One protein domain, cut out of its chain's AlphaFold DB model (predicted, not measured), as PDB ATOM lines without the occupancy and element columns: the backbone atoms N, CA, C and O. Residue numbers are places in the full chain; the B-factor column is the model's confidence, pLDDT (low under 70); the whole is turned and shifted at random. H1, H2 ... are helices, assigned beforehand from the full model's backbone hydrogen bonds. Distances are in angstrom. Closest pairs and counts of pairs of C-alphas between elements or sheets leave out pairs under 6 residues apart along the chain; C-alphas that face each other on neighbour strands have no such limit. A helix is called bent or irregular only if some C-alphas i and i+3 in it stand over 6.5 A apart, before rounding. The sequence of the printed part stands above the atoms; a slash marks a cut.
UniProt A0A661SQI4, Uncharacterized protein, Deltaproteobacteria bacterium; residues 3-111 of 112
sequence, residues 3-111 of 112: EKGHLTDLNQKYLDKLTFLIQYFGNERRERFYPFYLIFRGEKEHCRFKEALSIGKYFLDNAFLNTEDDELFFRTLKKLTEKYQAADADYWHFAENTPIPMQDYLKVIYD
ATOM      1  N   GLU A   3      40.569  25.821  14.030       53.44
ATOM      2  CA  GLU A   3      40.189  24.917  12.925       53.44
ATOM      3  C   GLU A   3      39.762  25.620  11.625       53.44
ATOM      4  O   GLU A   3      39.900  25.040  10.552       53.44
ATOM      5  N   LYS A   4      39.245  26.858  11.685       55.59
ATOM      6  CA  LYS A   4      38.721  27.549  10.488       55.59
ATOM      7  C   LYS A   4      39.819  28.024   9.524       55.59
ATOM      8  O   LYS A   4      39.593  27.994   8.317       55.59
ATOM      9  N   GLY A   5      40.982  28.439  10.033       61.84
ATOM     10  CA  GLY A   5      42.110  28.884   9.199       61.84
ATOM     11  C   GLY A   5      42.730  27.720   8.426       61.84
ATOM     12  O   GLY A   5      42.719  27.712   7.201       61.84
ATOM     13  N   HIS A   6      43.102  26.662   9.148       62.22
ATOM     14  CA  HIS A   6      43.743  25.472   8.584       62.22
ATOM     15  C   HIS A   6      42.899  24.759   7.512       62.22
ATOM     16  O   HIS A   6      43.432  24.214   6.548       62.22
ATOM     17  N   LEU A   7      41.566  24.752   7.651       61.41
ATOM     18  CA  LEU A   7      40.694  24.138   6.644       61.41
ATOM     19  C   LEU A   7      40.631  24.942   5.341       61.41
ATOM     20  O   LEU A   7      40.465  24.367   4.270       61.41
ATOM     21  N   THR A   8      40.732  26.266   5.450       73.50
ATOM     22  CA  THR A   8      40.723  27.172   4.299       73.50
ATOM     23  C   THR A   8      42.022  27.011   3.508       73.50
ATOM     24  O   THR A   8      41.976  26.907   2.285       73.50
ATOM     25  N   ASP A   9      43.146  26.854   4.212       83.25
ATOM     26  CA  ASP A   9      44.462  26.615   3.612       83.25
ATOM     27  C   ASP A   9      44.532  25.259   2.892       83.25
ATOM     28  O   ASP A   9      45.012  25.176   1.761       83.25
ATOM     29  N   LEU A  10      43.988  24.195   3.496       87.81
ATOM     30  CA  LEU A  10      43.896  22.884   2.843       87.81
ATOM     31  C   LEU A  10      42.964  22.902   1.627       87.81
ATOM     32  O   LEU A  10      43.300  22.325   0.594       87.81
ATOM     33  N   ASN A  11      41.815  23.580   1.718       90.19
ATOM     34  CA  ASN A  11      40.904  23.710   0.580       90.19
ATOM     35  C   ASN A  11      41.591  24.402  -0.604       90.19
ATOM     36  O   ASN A  11      41.501  23.917  -1.730       90.19
ATOM     37  N   GLN A  12      42.317  25.496  -0.345       91.81
ATOM     38  CA  GLN A  12      43.051  26.213  -1.385       91.81
ATOM     39  C   GLN A  12      44.185  25.358  -1.968       91.81
ATOM     40  O   GLN A  12      44.285  25.247  -3.186       91.81
ATOM     41  N   LYS A  13      44.968  24.672  -1.121       94.38
ATOM     42  CA  LYS A  13      46.034  23.751  -1.554       94.38
ATOM     43  C   LYS A  13      45.526  22.732  -2.578       94.38
ATOM     44  O   LYS A  13      46.139  22.552  -3.629       94.38
ATOM     45  N   TYR A  14      44.427  22.042  -2.276       95.19
ATOM     46  CA  TYR A  14      43.893  21.019  -3.177       95.19
ATOM     47  C   TYR A  14      43.203  21.616  -4.400       95.19
ATOM     48  O   TYR A  14      43.290  21.032  -5.478       95.19
ATOM     49  N   LEU A  15      42.581  22.790  -4.278       94.62
ATOM     50  CA  LEU A  15      42.035  23.505  -5.429       94.62
ATOM     51  C   LEU A  15      43.135  23.875  -6.436       94.62
ATOM     52  O   LEU A  15      42.955  23.668  -7.638       94.62
ATOM     53  N   ASP A  16      44.282  24.358  -5.957       94.62
ATOM     54  CA  ASP A  16      45.427  24.709  -6.802       94.62
ATOM     55  C   ASP A  16      46.016  23.463  -7.481       94.62
ATOM     56  O   ASP A  16      46.220  23.462  -8.698       94.62
ATOM     57  N   LYS A  17      46.200  22.367  -6.726       94.19
ATOM     58  CA  LYS A  17      46.642  21.070  -7.272       94.19
ATOM     59  C   LYS A  17      45.696  20.563  -8.363       94.19
ATOM     60  O   LYS A  17      46.135  20.256  -9.467       94.19
ATOM     61  N   LEU A  18      44.391  20.517  -8.089       95.25
ATOM     62  CA  LEU A  18      43.386  20.057  -9.053       95.25
ATOM     63  C   LEU A  18      43.360  20.940 -10.305       95.25
ATOM     64  O   LEU A  18      43.281  20.420 -11.416       95.25
ATOM     65  N   THR A  19      43.479  22.260 -10.142       94.75
ATOM     66  CA  THR A  19      43.558  23.209 -11.264       94.75
ATOM     67  C   THR A  19      44.766  22.913 -12.150       94.75
ATOM     68  O   THR A  19      44.620  22.830 -13.370       94.75
ATOM     69  N   PHE A  20      45.938  22.697 -11.546       94.06
ATOM     70  CA  PHE A  20      47.149  22.328 -12.273       94.06
ATOM     71  C   PHE A  20      46.978  21.004 -13.034       94.06
ATOM     72  O   PHE A  20      47.232  20.959 -14.236       94.06
ATOM     73  N   LEU A  21      46.487  19.946 -12.379       93.00
ATOM     74  CA  LEU A  21      46.314  18.620 -12.992       93.00
ATOM     75  C   LEU A  21      45.321  18.649 -14.167       93.00
ATOM     76  O   LEU A  21      45.560  18.032 -15.205       93.00
ATOM     77  N   ILE A  22      44.238  19.420 -14.039       92.56
ATOM     78  CA  ILE A  22      43.242  19.640 -15.098       92.56
ATOM     79  C   ILE A  22      43.849  20.321 -16.331       92.56
ATOM     80  O   ILE A  22      43.445  20.013 -17.450       92.56
ATOM     81  N   GLN A  23      44.776  21.261 -16.134       90.75
ATOM     82  CA  GLN A  23      45.450  21.979 -17.220       90.75
ATOM     83  C   GLN A  23      46.587  21.162 -17.840       90.75
ATOM     84  O   GLN A  23      46.837  21.270 -19.039       90.75
ATOM     85  N   TYR A  24      47.280  20.368 -17.023       89.50
ATOM     86  CA  TYR A  24      48.445  19.593 -17.433       89.50
ATOM     87  C   TYR A  24      48.070  18.357 -18.258       89.50
ATOM     88  O   TYR A  24      48.782  17.996 -19.196       89.50
ATOM     89  N   PHE A  25      46.955  17.699 -17.933       84.88
ATOM     90  CA  PHE A  25      46.552  16.468 -18.604       84.88
ATOM     91  C   PHE A  25      45.513  16.666 -19.721       84.88
ATOM     92  O   PHE A  25      44.651  17.538 -19.662       84.88
ATOM     93  N   GLY A  26      45.565  15.789 -20.734       76.44
ATOM     94  CA  GLY A  26      44.571  15.720 -21.814       76.44
ATOM     95  C   GLY A  26      43.188  15.220 -21.364       76.44
ATOM     96  O   GLY A  26      43.008  14.786 -20.224       76.44
ATOM     97  N   ASN A  27      42.216  15.256 -22.288       71.31
ATOM     98  CA  ASN A  27      40.775  15.120 -22.011       71.31
ATOM     99  C   ASN A  27      40.389  13.975 -21.056       71.31
ATOM    100  O   ASN A  27      39.718  14.233 -20.064       71.31
ATOM    101  N   GLU A  28      40.819  12.734 -21.296       68.69
ATOM    102  CA  GLU A  28      40.379  11.589 -20.474       68.69
ATOM    103  C   GLU A  28      40.883  11.652 -19.028       68.69
ATOM    104  O   GLU A  28      40.151  11.359 -18.084       68.69
ATOM    105  N   ARG A  29      42.139  12.057 -18.827       81.88
ATOM    106  CA  ARG A  29      42.721  12.111 -17.481       81.88
ATOM    107  C   ARG A  29      42.247  13.355 -16.733       81.88
ATOM    108  O   ARG A  29      42.067  13.286 -15.524       81.88
ATOM    109  N   ARG A  30      41.966  14.450 -17.447       88.94
ATOM    110  CA  ARG A  30      41.335  15.655 -16.891       88.94
ATOM    111  C   ARG A  30      40.007  15.337 -16.202       88.94
ATOM    112  O   ARG A  30      39.750  15.864 -15.118       88.94
ATOM    113  N   GLU A  31      39.184  14.482 -16.807       91.75
ATOM    114  CA  GLU A  31      37.875  14.129 -16.250       91.75
ATOM    115  C   GLU A  31      37.982  13.501 -14.858       91.75
ATOM    116  O   GLU A  31      37.103  13.746 -14.041       91.75
ATOM    117  N   ARG A  32      39.087  12.815 -14.520       92.94
ATOM    118  CA  ARG A  32      39.313  12.252 -13.174       92.94
ATOM    119  C   ARG A  32      39.323  13.307 -12.071       92.94
ATOM    120  O   ARG A  32      38.883  13.033 -10.962       92.94
ATOM    121  N   PHE A  33      39.822  14.504 -12.366       94.88
ATOM    122  CA  PHE A  33      40.024  15.571 -11.380       94.88
ATOM    123  C   PHE A  33      38.835  16.529 -11.298       94.88
ATOM    124  O   PHE A  33      38.589  17.151 -10.262       94.88
ATOM    125  N   TYR A  34      38.093  16.664 -12.396       95.00
ATOM    126  CA  TYR A  34      37.083  17.704 -12.557       95.00
ATOM    127  C   TYR A  34      35.933  17.652 -11.528       95.00
ATOM    128  O   TYR A  34      35.587  18.706 -10.989       95.00
ATOM    129  N   PRO A  35      35.384  16.478 -11.158       94.81
ATOM    130  CA  PRO A  35      34.402  16.370 -10.079       94.81
ATOM    131  C   PRO A  35      34.899  16.954  -8.754       94.81
ATOM    132  O   PRO A  35      34.224  17.772  -8.131       94.81
ATOM    133  N   PHE A  36      36.116  16.598  -8.349       96.38
ATOM    134  CA  PHE A  36      36.707  17.086  -7.106       96.38
ATOM    135  C   PHE A  36      36.932  18.595  -7.169       96.38
ATOM    136  O   PHE A  36      36.596  19.304  -6.225       96.38
ATOM    137  N   TYR A  37      37.390  19.113  -8.311       96.38
ATOM    138  CA  TYR A  37      37.528  20.554  -8.523       96.38
ATOM    139  C   TYR A  37      36.207  21.302  -8.294       96.38
ATOM    140  O   TYR A  37      36.187  22.296  -7.567       96.38
ATOM    141  N   LEU A  38      35.095  20.807  -8.851       95.56
ATOM    142  CA  LEU A  38      33.779  21.432  -8.677       95.56
ATOM    143  C   LEU A  38      33.359  21.478  -7.201       95.56
ATOM    144  O   LEU A  38      32.827  22.494  -6.749       95.56
ATOM    145  N   ILE A  39      33.637  20.414  -6.440       95.38
ATOM    146  CA  ILE A  39      33.343  20.347  -5.000       95.38
ATOM    147  C   ILE A  39      34.217  21.330  -4.217       95.38
ATOM    148  O   ILE A  39      33.687  22.130  -3.449       95.38
ATOM    149  N   PHE A  40      35.536  21.304  -4.422       95.69
ATOM    150  CA  PHE A  40      36.496  22.162  -3.714       95.69
ATOM    151  C   PHE A  40      36.278  23.653  -4.000       95.69
ATOM    152  O   PHE A  40      36.396  24.493  -3.104       95.69
ATOM    153  N   ARG A  41      35.884  23.985  -5.234       94.44
ATOM    154  CA  ARG A  41      35.514  25.349  -5.624       94.44
ATOM    155  C   ARG A  41      34.120  25.756  -5.137       94.44
ATOM    156  O   ARG A  41      33.844  26.946  -5.003       94.44
ATOM    157  N   GLY A  42      33.250  24.792  -4.836       92.62
ATOM    158  CA  GLY A  42      31.882  25.041  -4.381       92.62
ATOM    159  C   GLY A  42      30.944  25.531  -5.488       92.62
ATOM    160  O   GLY A  42      30.074  26.360  -5.220       92.62
ATOM    161  N   GLU A  43      31.114  25.024  -6.710       91.81
ATOM    162  CA  GLU A  43      30.394  25.427  -7.932       91.81
ATOM    163  C   GLU A  43      28.965  24.857  -7.990       91.81
ATOM    164  O   GLU A  43      28.624  24.065  -8.868       91.81
ATOM    165  N   LYS A  44      28.112  25.238  -7.032       90.56
ATOM    166  CA  LYS A  44      26.776  24.639  -6.835       90.56
ATOM    167  C   LYS A  44      25.831  24.766  -8.031       90.56
ATOM    168  O   LYS A  44      24.997  23.891  -8.236       90.56
ATOM    169  N   GLU A  45      25.978  25.836  -8.805       90.88
ATOM    170  CA  GLU A  45      25.147  26.122  -9.981       90.88
ATOM    171  C   GLU A  45      25.636  25.391 -11.244       90.88
ATOM    172  O   GLU A  45      24.992  25.441 -12.290       90.88
ATOM    173  N   HIS A  46      26.783  24.703 -11.179       93.62
ATOM    174  CA  HIS A  46      27.313  23.968 -12.318       93.62
ATOM    175  C   HIS A  46      26.439  22.744 -12.627       93.62
ATOM    176  O   HIS A  46      26.098  21.967 -11.735       93.62
ATOM    177  N   CYS A  47      26.127  22.507 -13.906       90.12
ATOM    178  CA  CYS A  47      25.228  21.419 -14.321       90.12
ATOM    179  C   CYS A  47      25.700  20.025 -13.869       90.12
ATOM    180  O   CYS A  47      24.884  19.158 -13.568       90.12
ATOM    181  N   ARG A  48      27.020  19.830 -13.754       90.94
ATOM    182  CA  ARG A  48      27.650  18.592 -13.259       90.94
ATOM    183  C   ARG A  48      27.863  18.553 -11.743       90.94
ATOM    184  O   ARG A  48      28.467  17.611 -11.250       90.94
ATOM    185  N   PHE A  49      27.413  19.541 -10.967       91.88
ATOM    186  CA  PHE A  49      27.714  19.581  -9.529       91.88
ATOM    187  C   PHE A  49      27.095  18.406  -8.755       91.88
ATOM    188  O   PHE A  49      27.734  17.841  -7.870       91.88
ATOM    189  N   LYS A  50      25.881  17.971  -9.119       89.38
ATOM    190  CA  LYS A  50      25.248  16.783  -8.512       89.38
ATOM    191  C   LYS A  50      25.987  15.484  -8.847       89.38
ATOM    192  O   LYS A  50      26.189  14.652  -7.965       89.38
ATOM    193  N   GLU A  51      26.421  15.340 -10.099       90.94
ATOM    194  CA  GLU A  51      27.306  14.247 -10.526       90.94
ATOM    195  C   GLU A  51      28.607  14.286  -9.715       90.94
ATOM    196  O   GLU A  51      29.020  13.272  -9.158       90.94
ATOM    197  N   ALA A  52      29.199  15.471  -9.555       93.38
ATOM    198  CA  ALA A  52      30.421  15.646  -8.793       93.38
ATOM    199  C   ALA A  52      30.264  15.193  -7.339       93.38
ATOM    200  O   ALA A  52      31.068  14.391  -6.875       93.38
ATOM    201  N   LEU A  53      29.207  15.621  -6.639       92.81
ATOM    202  CA  LEU A  53      28.915  15.157  -5.277       92.81
ATOM    203  C   LEU A  53      28.725  13.636  -5.200       92.81
ATOM    204  O   LEU A  53      29.172  13.020  -4.234       92.81
ATOM    205  N   SER A  54      28.109  13.032  -6.217       91.50
ATOM    206  CA  SER A  54      27.917  11.580  -6.301       91.50
ATOM    207  C   SER A  54      29.248  10.839  -6.455       91.50
ATOM    208  O   SER A  54      29.508   9.876  -5.738       91.50
ATOM    209  N   ILE A  55      30.134  11.333  -7.323       93.31
ATOM    210  CA  ILE A  55      31.500  10.816  -7.488       93.31
ATOM    211  C   ILE A  55      32.319  11.022  -6.210       93.31
ATOM    212  O   ILE A  55      33.027  10.117  -5.778       93.31
ATOM    213  N   GLY A  56      32.197  12.188  -5.572       94.00
ATOM    214  CA  GLY A  56      32.837  12.481  -4.293       94.00
ATOM    215  C   GLY A  56      32.406  11.500  -3.205       94.00
ATOM    216  O   GLY A  56      33.255  10.978  -2.491       94.00
ATOM    217  N   LYS A  57      31.109  11.181  -3.120       92.19
ATOM    218  CA  LYS A  57      30.585  10.159  -2.204       92.19
ATOM    219  C   LYS A  57      31.129   8.768  -2.528       92.19
ATOM    220  O   LYS A  57      31.647   8.109  -1.636       92.19
ATOM    221  N   TYR A  58      31.101   8.365  -3.797       92.56
ATOM    222  CA  TYR A  58      31.686   7.094  -4.228       92.56
ATOM    223  C   TYR A  58      33.169   6.982  -3.847       92.56
ATOM    224  O   TYR A  58      33.594   5.952  -3.329       92.56
ATOM    225  N   PHE A  59      33.948   8.048  -4.047       94.44
ATOM    226  CA  PHE A  59      35.337   8.108  -3.606       94.44
ATOM    227  C   PHE A  59      35.451   7.941  -2.086       94.44
ATOM    228  O   PHE A  59      36.232   7.116  -1.627       94.44
ATOM    229  N   LEU A  60      34.655   8.668  -1.297       94.06
ATOM    230  CA  LEU A  60      34.693   8.571   0.166       94.06
ATOM    231  C   LEU A  60      34.326   7.172   0.690       94.06
ATOM    232  O   LEU A  60      34.845   6.761   1.725       94.06
ATOM    233  N   ASP A  61      33.472   6.446  -0.030       92.38
ATOM    234  CA  ASP A  61      33.050   5.093   0.334       92.38
ATOM    235  C   ASP A  61      34.078   4.012  -0.068       92.38
ATOM    236  O   ASP A  61      34.083   2.933   0.523       92.38
ATOM    237  N   ASN A  62      34.944   4.273  -1.061       94.19
ATOM    238  CA  ASN A  62      35.764   3.232  -1.709       94.19
ATOM    239  C   ASN A  62      37.271   3.540  -1.813       94.19
ATOM    240  O   ASN A  62      38.036   2.679  -2.249       94.19
ATOM    241  N   ALA A  63      37.725   4.749  -1.475       92.62
ATOM    242  CA  ALA A  63      39.125   5.134  -1.636       92.62
ATOM    243  C   ALA A  63      40.057   4.345  -0.706       92.62
ATOM    244  O   ALA A  63      39.791   4.177   0.483       92.62
ATOM    245  N   PHE A  64      41.199   3.921  -1.251       91.38
ATOM    246  CA  PHE A  64      42.275   3.309  -0.480       91.38
ATOM    247  C   PHE A  64      43.351   4.354  -0.174       91.38
ATOM    248  O   PHE A  64      44.065   4.788  -1.076       91.38
ATOM    249  N   LEU A  65      43.441   4.775   1.088       92.12
ATOM    250  CA  LEU A  65      44.333   5.848   1.537       92.12
ATOM    251  C   LEU A  65      45.689   5.263   1.946       92.12
ATOM    252  O   LEU A  65      45.743   4.390   2.810       92.12
ATOM    253  N   ASN A  66      46.772   5.737   1.330       90.31
ATOM    254  CA  ASN A  66      48.129   5.237   1.566       90.31
ATOM    255  C   ASN A  66      49.046   6.273   2.217       90.31
ATOM    256  O   ASN A  66      50.041   5.900   2.840       90.31
ATOM    257  N   THR A  67      48.753   7.561   2.038       92.88
ATOM    258  CA  THR A  67      49.602   8.662   2.503       92.88
ATOM    259  C   THR A  67      48.855   9.616   3.433       92.88
ATOM    260  O   THR A  67      47.625   9.691   3.424       92.88
ATOM    261  N   GLU A  68      49.603  10.401   4.212       92.44
ATOM    262  CA  GLU A  68      49.017  11.484   5.011       92.44
ATOM    263  C   GLU A  68      48.302  12.525   4.132       92.44
ATOM    264  O   GLU A  68      47.284  13.081   4.548       92.44
ATOM    265  N   ASP A  69      48.786  12.781   2.908       92.12
ATOM    266  CA  ASP A  69      48.121  13.724   2.001       92.12
ATOM    267  C   ASP A  69      46.786  13.167   1.489       92.12
ATOM    268  O   ASP A  69      45.823  13.929   1.382       92.12
ATOM    269  N   ASP A  70      46.690  11.848   1.271       93.38
ATOM    270  CA  ASP A  70      45.438  11.169   0.906       93.38
ATOM    271  C   ASP A  70      44.402  11.337   2.023       93.38
ATOM    272  O   ASP A  70      43.243  11.672   1.767       93.38
ATOM    273  N   GLU A  71      44.820  11.150   3.282       94.38
ATOM    274  CA  GLU A  71      43.952  11.347   4.444       94.38
ATOM    275  C   GLU A  71      43.482  12.797   4.576       94.38
ATOM    276  O   GLU A  71      42.312  13.052   4.883       94.38
ATOM    277  N   LEU A  72      44.377  13.761   4.362       94.62
ATOM    278  CA  LEU A  72      44.043  15.181   4.428       94.62
ATOM    279  C   LEU A  72      43.071  15.576   3.309       94.62
ATOM    280  O   LEU A  72      42.083  16.274   3.577       94.62
ATOM    281  N   PHE A  73      43.291  15.083   2.088       95.38
ATOM    282  CA  PHE A  73      42.376  15.262   0.965       95.38
ATOM    283  C   PHE A  73      41.005  14.661   1.282       95.38
ATOM    284  O   PHE A  73      39.994  15.362   1.207       95.38
ATOM    285  N   PHE A  74      40.974  13.404   1.734       95.50
ATOM    286  CA  PHE A  74      39.757  12.688   2.115       95.50
ATOM    287  C   PHE A  74      38.958  13.446   3.180       95.50
ATOM    288  O   PHE A  74      37.761  13.692   3.017       95.50
ATOM    289  N   ARG A  75      39.609  13.871   4.271       95.19
ATOM    290  CA  ARG A  75      38.954  14.617   5.361       95.19
ATOM    291  C   ARG A  75      38.411  15.961   4.886       95.19
ATOM    292  O   ARG A  75      37.356  16.388   5.359       95.19
ATOM    293  N   THR A  76      39.115  16.630   3.975       95.12
ATOM    294  CA  THR A  76      38.673  17.916   3.420       95.12
ATOM    295  C   THR A  76      37.464  17.718   2.516       95.12
ATOM    296  O   THR A  76      36.439  18.373   2.711       95.12
ATOM    297  N   LEU A  77      37.538  16.747   1.604       95.50
ATOM    298  CA  LEU A  77      36.445  16.376   0.717       95.50
ATOM    299  C   LEU A  77      35.194  15.982   1.510       95.50
ATOM    300  O   LEU A  77      34.124  16.522   1.244       95.50
ATOM    301  N   LYS A  78      35.336  15.134   2.535       94.56
ATOM    302  CA  LYS A  78      34.231  14.698   3.401       94.56
ATOM    303  C   LYS A  78      33.479  15.877   4.020       94.56
ATOM    304  O   LYS A  78      32.255  15.955   3.922       94.56
ATOM    305  N   LYS A  79      34.208  16.837   4.596       93.31
ATOM    306  CA  LYS A  79      33.610  18.044   5.188       93.31
ATOM    307  C   LYS A  79      32.858  18.880   4.152       93.31
ATOM    308  O   LYS A  79      31.803  19.436   4.456       93.31
ATOM    309  N   LEU A  80      33.385  18.981   2.932       93.12
ATOM    310  CA  LEU A  80      32.725  19.697   1.842       93.12
ATOM    311  C   LEU A  80      31.456  18.971   1.382       93.12
ATOM    312  O   LEU A  80      30.404  19.597   1.288       93.12
ATOM    313  N   THR A  81      31.512  17.659   1.162       90.88
ATOM    314  CA  THR A  81      30.341  16.868   0.753       90.88
ATOM    315  C   THR A  81      29.234  16.877   1.811       90.88
ATOM    316  O   THR A  81      28.060  16.986   1.460       90.88
ATOM    317  N   GLU A  82      29.588  16.853   3.102       90.12
ATOM    318  CA  GLU A  82      28.644  17.017   4.218       90.12
ATOM    319  C   GLU A  82      28.017  18.418   4.217       90.12
ATOM    320  O   GLU A  82      26.796  18.560   4.289       90.12
ATOM    321  N   LYS A  83      28.835  19.469   4.049       90.56
ATOM    322  CA  LYS A  83      28.371  20.863   3.927       90.56
ATOM    323  C   LYS A  83      27.406  21.058   2.754       90.56
ATOM    324  O   LYS A  83      26.515  21.904   2.834       90.56
ATOM    325  N   TYR A  84      27.592  20.319   1.665       89.00
ATOM    326  CA  TYR A  84      26.739  20.381   0.479       89.00
ATOM    327  C   TYR A  84      25.569  19.390   0.504       89.00
ATOM    328  O   TYR A  84      24.844  19.314  -0.482       89.00
ATOM    329  N   GLN A  85      25.347  18.694   1.627       77.38
ATOM    330  CA  GLN A  85      24.222  17.776   1.835       77.38
ATOM    331  C   GLN A  85      24.152  16.647   0.794       77.38
ATOM    332  O   GLN A  85      23.077  16.255   0.354       77.38
ATOM    333  N   ALA A  86      25.297  16.057   0.435       63.16
ATOM    334  CA  ALA A  86      25.364  14.917  -0.488       63.16
ATOM    335  C   ALA A  86      24.753  13.602   0.063       63.16
ATOM    336  O   ALA A  86      24.936  12.541  -0.535       63.16
ATOM    337  N   ALA A  87      24.051  13.638   1.204       52.00
ATOM    338  CA  ALA A  87      23.503  12.456   1.873       52.00
ATOM    339  C   ALA A  87      22.586  11.630   0.949       52.00
ATOM    340  O   ALA A  87      22.688  10.402   0.960       52.00
ATOM    341  N   ASP A  88      21.842  12.291   0.056       55.22
ATOM    342  CA  ASP A  88      20.884  11.664  -0.868       55.22
ATOM    343  C   ASP A  88      21.437  11.411  -2.284       55.22
ATOM    344  O   ASP A  88      20.689  11.066  -3.198       55.22
ATOM    345  N   ALA A  89      22.743  11.590  -2.507       60.91
ATOM    346  CA  ALA A  89      23.348  11.279  -3.798       60.91
ATOM    347  C   ALA A  89      23.424   9.752  -3.985       60.91
ATOM    348  O   ALA A  89      24.283   9.089  -3.397       60.91
ATOM    349  N   ASP A  90      22.506   9.195  -4.777       68.69
ATOM    350  CA  ASP A  90      22.603   7.833  -5.297       68.69
ATOM    351  C   ASP A  90      23.585   7.829  -6.472       68.69
ATOM    352  O   ASP A  90      23.242   8.183  -7.600       68.69
ATOM    353  N   TYR A  91      24.844   7.480  -6.213       69.75
ATOM    354  CA  TYR A  91      25.861   7.465  -7.261       69.75
ATOM    355  C   TYR A  91      25.610   6.382  -8.318       69.75
ATOM    356  O   TYR A  91      26.132   6.515  -9.425       69.75
ATOM    357  N   TRP A  92      24.773   5.369  -8.043       70.88
ATOM    358  CA  TRP A  92      24.359   4.395  -9.059       70.88
ATOM    359  C   TRP A  92      23.550   5.048 -10.174       70.88
ATOM    360  O   TRP A  92      23.680   4.647 -11.327       70.88
ATOM    361  N   HIS A  93      22.812   6.119  -9.866       76.12
ATOM    362  CA  HIS A  93      22.108   6.918 -10.868       76.12
ATOM    363  C   HIS A  93      23.056   7.510 -11.927       76.12
ATOM    364  O   HIS A  93      22.690   7.646 -13.095       76.12
ATOM    365  N   PHE A  94      24.283   7.859 -11.528       74.50
ATOM    366  CA  PHE A  94      25.269   8.495 -12.405       74.50
ATOM    367  C   PHE A  94      26.315   7.524 -12.956       74.50
ATOM    368  O   PHE A  94      26.961   7.851 -13.948       74.50
ATOM    369  N   ALA A  95      26.474   6.337 -12.363       74.06
ATOM    370  CA  ALA A  95      27.560   5.411 -12.677       74.06
ATOM    371  C   ALA A  95      27.663   5.054 -14.172       74.06
ATOM    372  O   ALA A  95      28.771   4.968 -14.697       74.06
ATOM    373  N   GLU A  96      26.531   4.916 -14.867       75.94
ATOM    374  CA  GLU A  96      26.482   4.583 -16.301       75.94
ATOM    375  C   GLU A  96      26.670   5.793 -17.232       75.94
ATOM    376  O   GLU A  96      26.941   5.625 -18.416       75.94
ATOM    377  N   ASN A  97      26.543   7.013 -16.703       79.88
ATOM    378  CA  ASN A  97      26.512   8.256 -17.482       79.88
ATOM    379  C   ASN A  97      27.748   9.140 -17.266       79.88
ATOM    380  O   ASN A  97      27.836  10.232 -17.828       79.88
ATOM    381  N   THR A  98      28.694   8.695 -16.438       85.19
ATOM    382  CA  THR A  98      29.934   9.437 -16.198       85.19
ATOM    383  C   THR A  98      30.861   9.386 -17.420       85.19
ATOM    384  O   THR A  98      30.905   8.375 -18.120       85.19
ATOM    385  N   PRO A  99      31.642  10.453 -17.695       87.38
ATOM    386  CA  PRO A  99      32.547  10.487 -18.851       87.38
ATOM    387  C   PRO A  99      33.649   9.421 -18.851       87.38
ATOM    388  O   PRO A  99      34.222   9.132 -19.899       87.38
ATOM    389  N   ILE A 100      33.974   8.871 -17.681       90.12
ATOM    390  CA  ILE A 100      34.946   7.793 -17.494       90.12
ATOM    391  C   ILE A 100      34.393   6.792 -16.471       90.12
ATOM    392  O   ILE A 100      33.557   7.174 -15.655       90.12
ATOM    393  N   PRO A 101      34.872   5.534 -16.443       90.62
ATOM    394  CA  PRO A 101      34.405   4.545 -15.472       90.62
ATOM    395  C   PRO A 101      34.547   5.023 -14.019       90.62
ATOM    396  O   PRO A 101      35.597   5.539 -13.646       90.62
ATOM    397  N   MET A 102      33.546   4.765 -13.168       89.75
ATOM    398  CA  MET A 102      33.533   5.242 -11.772       89.75
ATOM    399  C   MET A 102      34.817   4.916 -10.986       89.75
ATOM    400  O   MET A 102      35.364   5.760 -10.279       89.75
ATOM    401  N   GLN A 103      35.344   3.704 -11.168       91.00
ATOM    402  CA  GLN A 103      36.590   3.235 -10.552       91.00
ATOM    403  C   GLN A 103      37.818   4.104 -10.879       91.00
ATOM    404  O   GLN A 103      38.765   4.159 -10.097       91.00
ATOM    405  N   ASP A 104      37.821   4.804 -12.015       92.19
ATOM    406  CA  ASP A 104      38.932   5.669 -12.400       92.19
ATOM    407  C   ASP A 104      38.978   6.960 -11.574       92.19
ATOM    408  O   ASP A 104      40.061   7.526 -11.419       92.19
ATOM    409  N   TYR A 105      37.867   7.383 -10.961       92.38
ATOM    410  CA  TYR A 105      37.864   8.502 -10.012       92.38
ATOM    411  C   TYR A 105      38.574   8.166  -8.694       92.38
ATOM    412  O   TYR A 105      39.070   9.071  -8.029       92.38
ATOM    413  N   LEU A 106      38.706   6.882  -8.333       93.06
ATOM    414  CA  LEU A 106      39.486   6.463  -7.156       93.06
ATOM    415  C   LEU A 106      40.979   6.749  -7.318       93.06
ATOM    416  O   LEU A 106      41.695   6.898  -6.334       93.06
ATOM    417  N   LYS A 107      41.449   6.868  -8.564       91.31
ATOM    418  CA  LYS A 107      42.859   7.091  -8.892       91.31
ATOM    419  C   LYS A 107      43.292   8.549  -8.723       91.31
ATOM    420  O   LYS A 107      44.462   8.840  -8.944       91.31
ATOM    421  N   VAL A 108      42.387   9.454  -8.329       90.31
ATOM    422  CA  VAL A 108      42.694  10.882  -8.136       90.31
ATOM    423  C   VAL A 108      43.866  11.095  -7.173       90.31
ATOM    424  O   VAL A 108      44.730  11.918  -7.446       90.31
ATOM    425  N   ILE A 109      43.944  10.302  -6.102       88.38
ATOM    426  CA  ILE A 109      44.990  10.397  -5.073       88.38
ATOM    427  C   ILE A 109      46.378   9.959  -5.544       88.38
ATOM    428  O   ILE A 109      47.363  10.345  -4.937       88.38
ATOM    429  N   TYR A 110      46.493   9.198  -6.637       84.88
ATOM    430  CA  TYR A 110      47.806   8.807  -7.165       84.88
ATOM    431  C   TYR A 110      48.509   9.938  -7.919       84.88
ATOM    432  O   TYR A 110      49.715   9.868  -8.138       84.88
ATOM    433  N   ASP A 111      47.743  10.940  -8.346       82.00
ATOM    434  CA  ASP A 111      48.220  12.082  -9.120       82.00
ATOM    435  C   ASP A 111      48.192  13.394  -8.291       82.00
ATOM    436  O   ASP A 111      48.610  14.433  -8.805       82.00
TER     437      ASP A 111
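What this domain is: This is residues 3 to 111 of the 112 residues of an uncharacterized protein of Deltaproteobacteria bacterium (UniProt A0A661SQI4). A long helix, H1, and H2 after it fold into a helical hairpin, and H3, H4 and H6 cross it at wide angles, with H3 and H6 packed on H2 and H4 packed on both H1 and H2. H2 is in the middle of the helices, while the short H5 is out beyond H3 and H6, away from the hairpin. The printed part has 109 residues with six named helices, H1 to H6 in order along the chain, and no named strand; its class is all helix. It is compact, with a radius of gyration of the C-alphas of 12.9 A, and rounded, with spans of 38 by 32 by 29 A.

Where its parts are: Find C-alpha 3 at (40.189, 24.917, 12.925), where H1 begins; it holds residues 3 to 24 and runs 31.9 A to C-alpha 24 at (48.445, 19.593, -17.433). Go on past a tight link of 2 residues to H2, residues 27 to 41, 20.0 A from first to last C-alpha. H2 is irregular, with C-alphas 32 and 35 standing 7.1 A apart. A short link of 7 residues takes you to H3, residues 49 to 62, 19.8 A long, and a tight link of 5 residues to H4, residues 68 to 83, 22.7 A long. Next look for H5, the four residues 92 to 95, 4.9 A long. Last comes H6, residues 102 to 110, which runs 15.4 A to C-alpha 110 at (47.806, 8.807, -7.165); it is irregular too, with C-alphas 106 and 109 standing 7.1 A apart.

How they stand to each other: Begin at H2, the hub, which touches H1, H3, H4 and H6. H1 and H2 form a helical hairpin: they run opposite ways at a shallow tilt of 21 degrees, and their closest C-alphas are those of Ile 22 and Arg 30, 4.8 A apart. With its residues 34 to 39 alone H2 touches H3, about perpendicular at 83 degrees; look at the C-alphas of Pro 35 and Ala 52, their closest, 4.2 A apart. With residues 32 to 33 alone H2 touches H6, about perpendicular at 77 degrees, closest at the C-alphas of Arg 32 and Tyr 105, 5.1 A apart. H4 touches H2 with its residues 77 to 81 alone, at a steep tilt of 60 degrees, the same way, closest at the C-alphas of Ile 39 and Leu 80, 6.9 A apart. H4 also touches H1, with residues 72 to 76 alone, about perpendicular at 75 degrees; the closest C-alphas are those of Asn 11 and Thr 76, 6.8 A apart. H5 is close to H3 but not clearly touching it, with the C-alphas of Glu 51 and Phe 94, the closest, 6.4 A apart. Among the pairs that stay apart are H1 and H3, and H1 and H6. In H3 and H4 every O i to N i+4 pair is within hydrogen-bond range, in H1 17 of 18 are, in H2 7 of 11, and in H6 0 of 5, where 5 of 6 O i to N i+3 pairs are; H5 is too short for an O i to N i+4 pair.

The domain as a whole: The two C-alphas farthest apart are those of Gly 5 and Glu 96, at 38.5 A. The printed part has no cut, and none of the links between its helices is long. The mean pLDDT of the printed part is 87.0; look for values under 70 in the B-factor column at residues 3 to 7, residue 28 and residues 86 to 91.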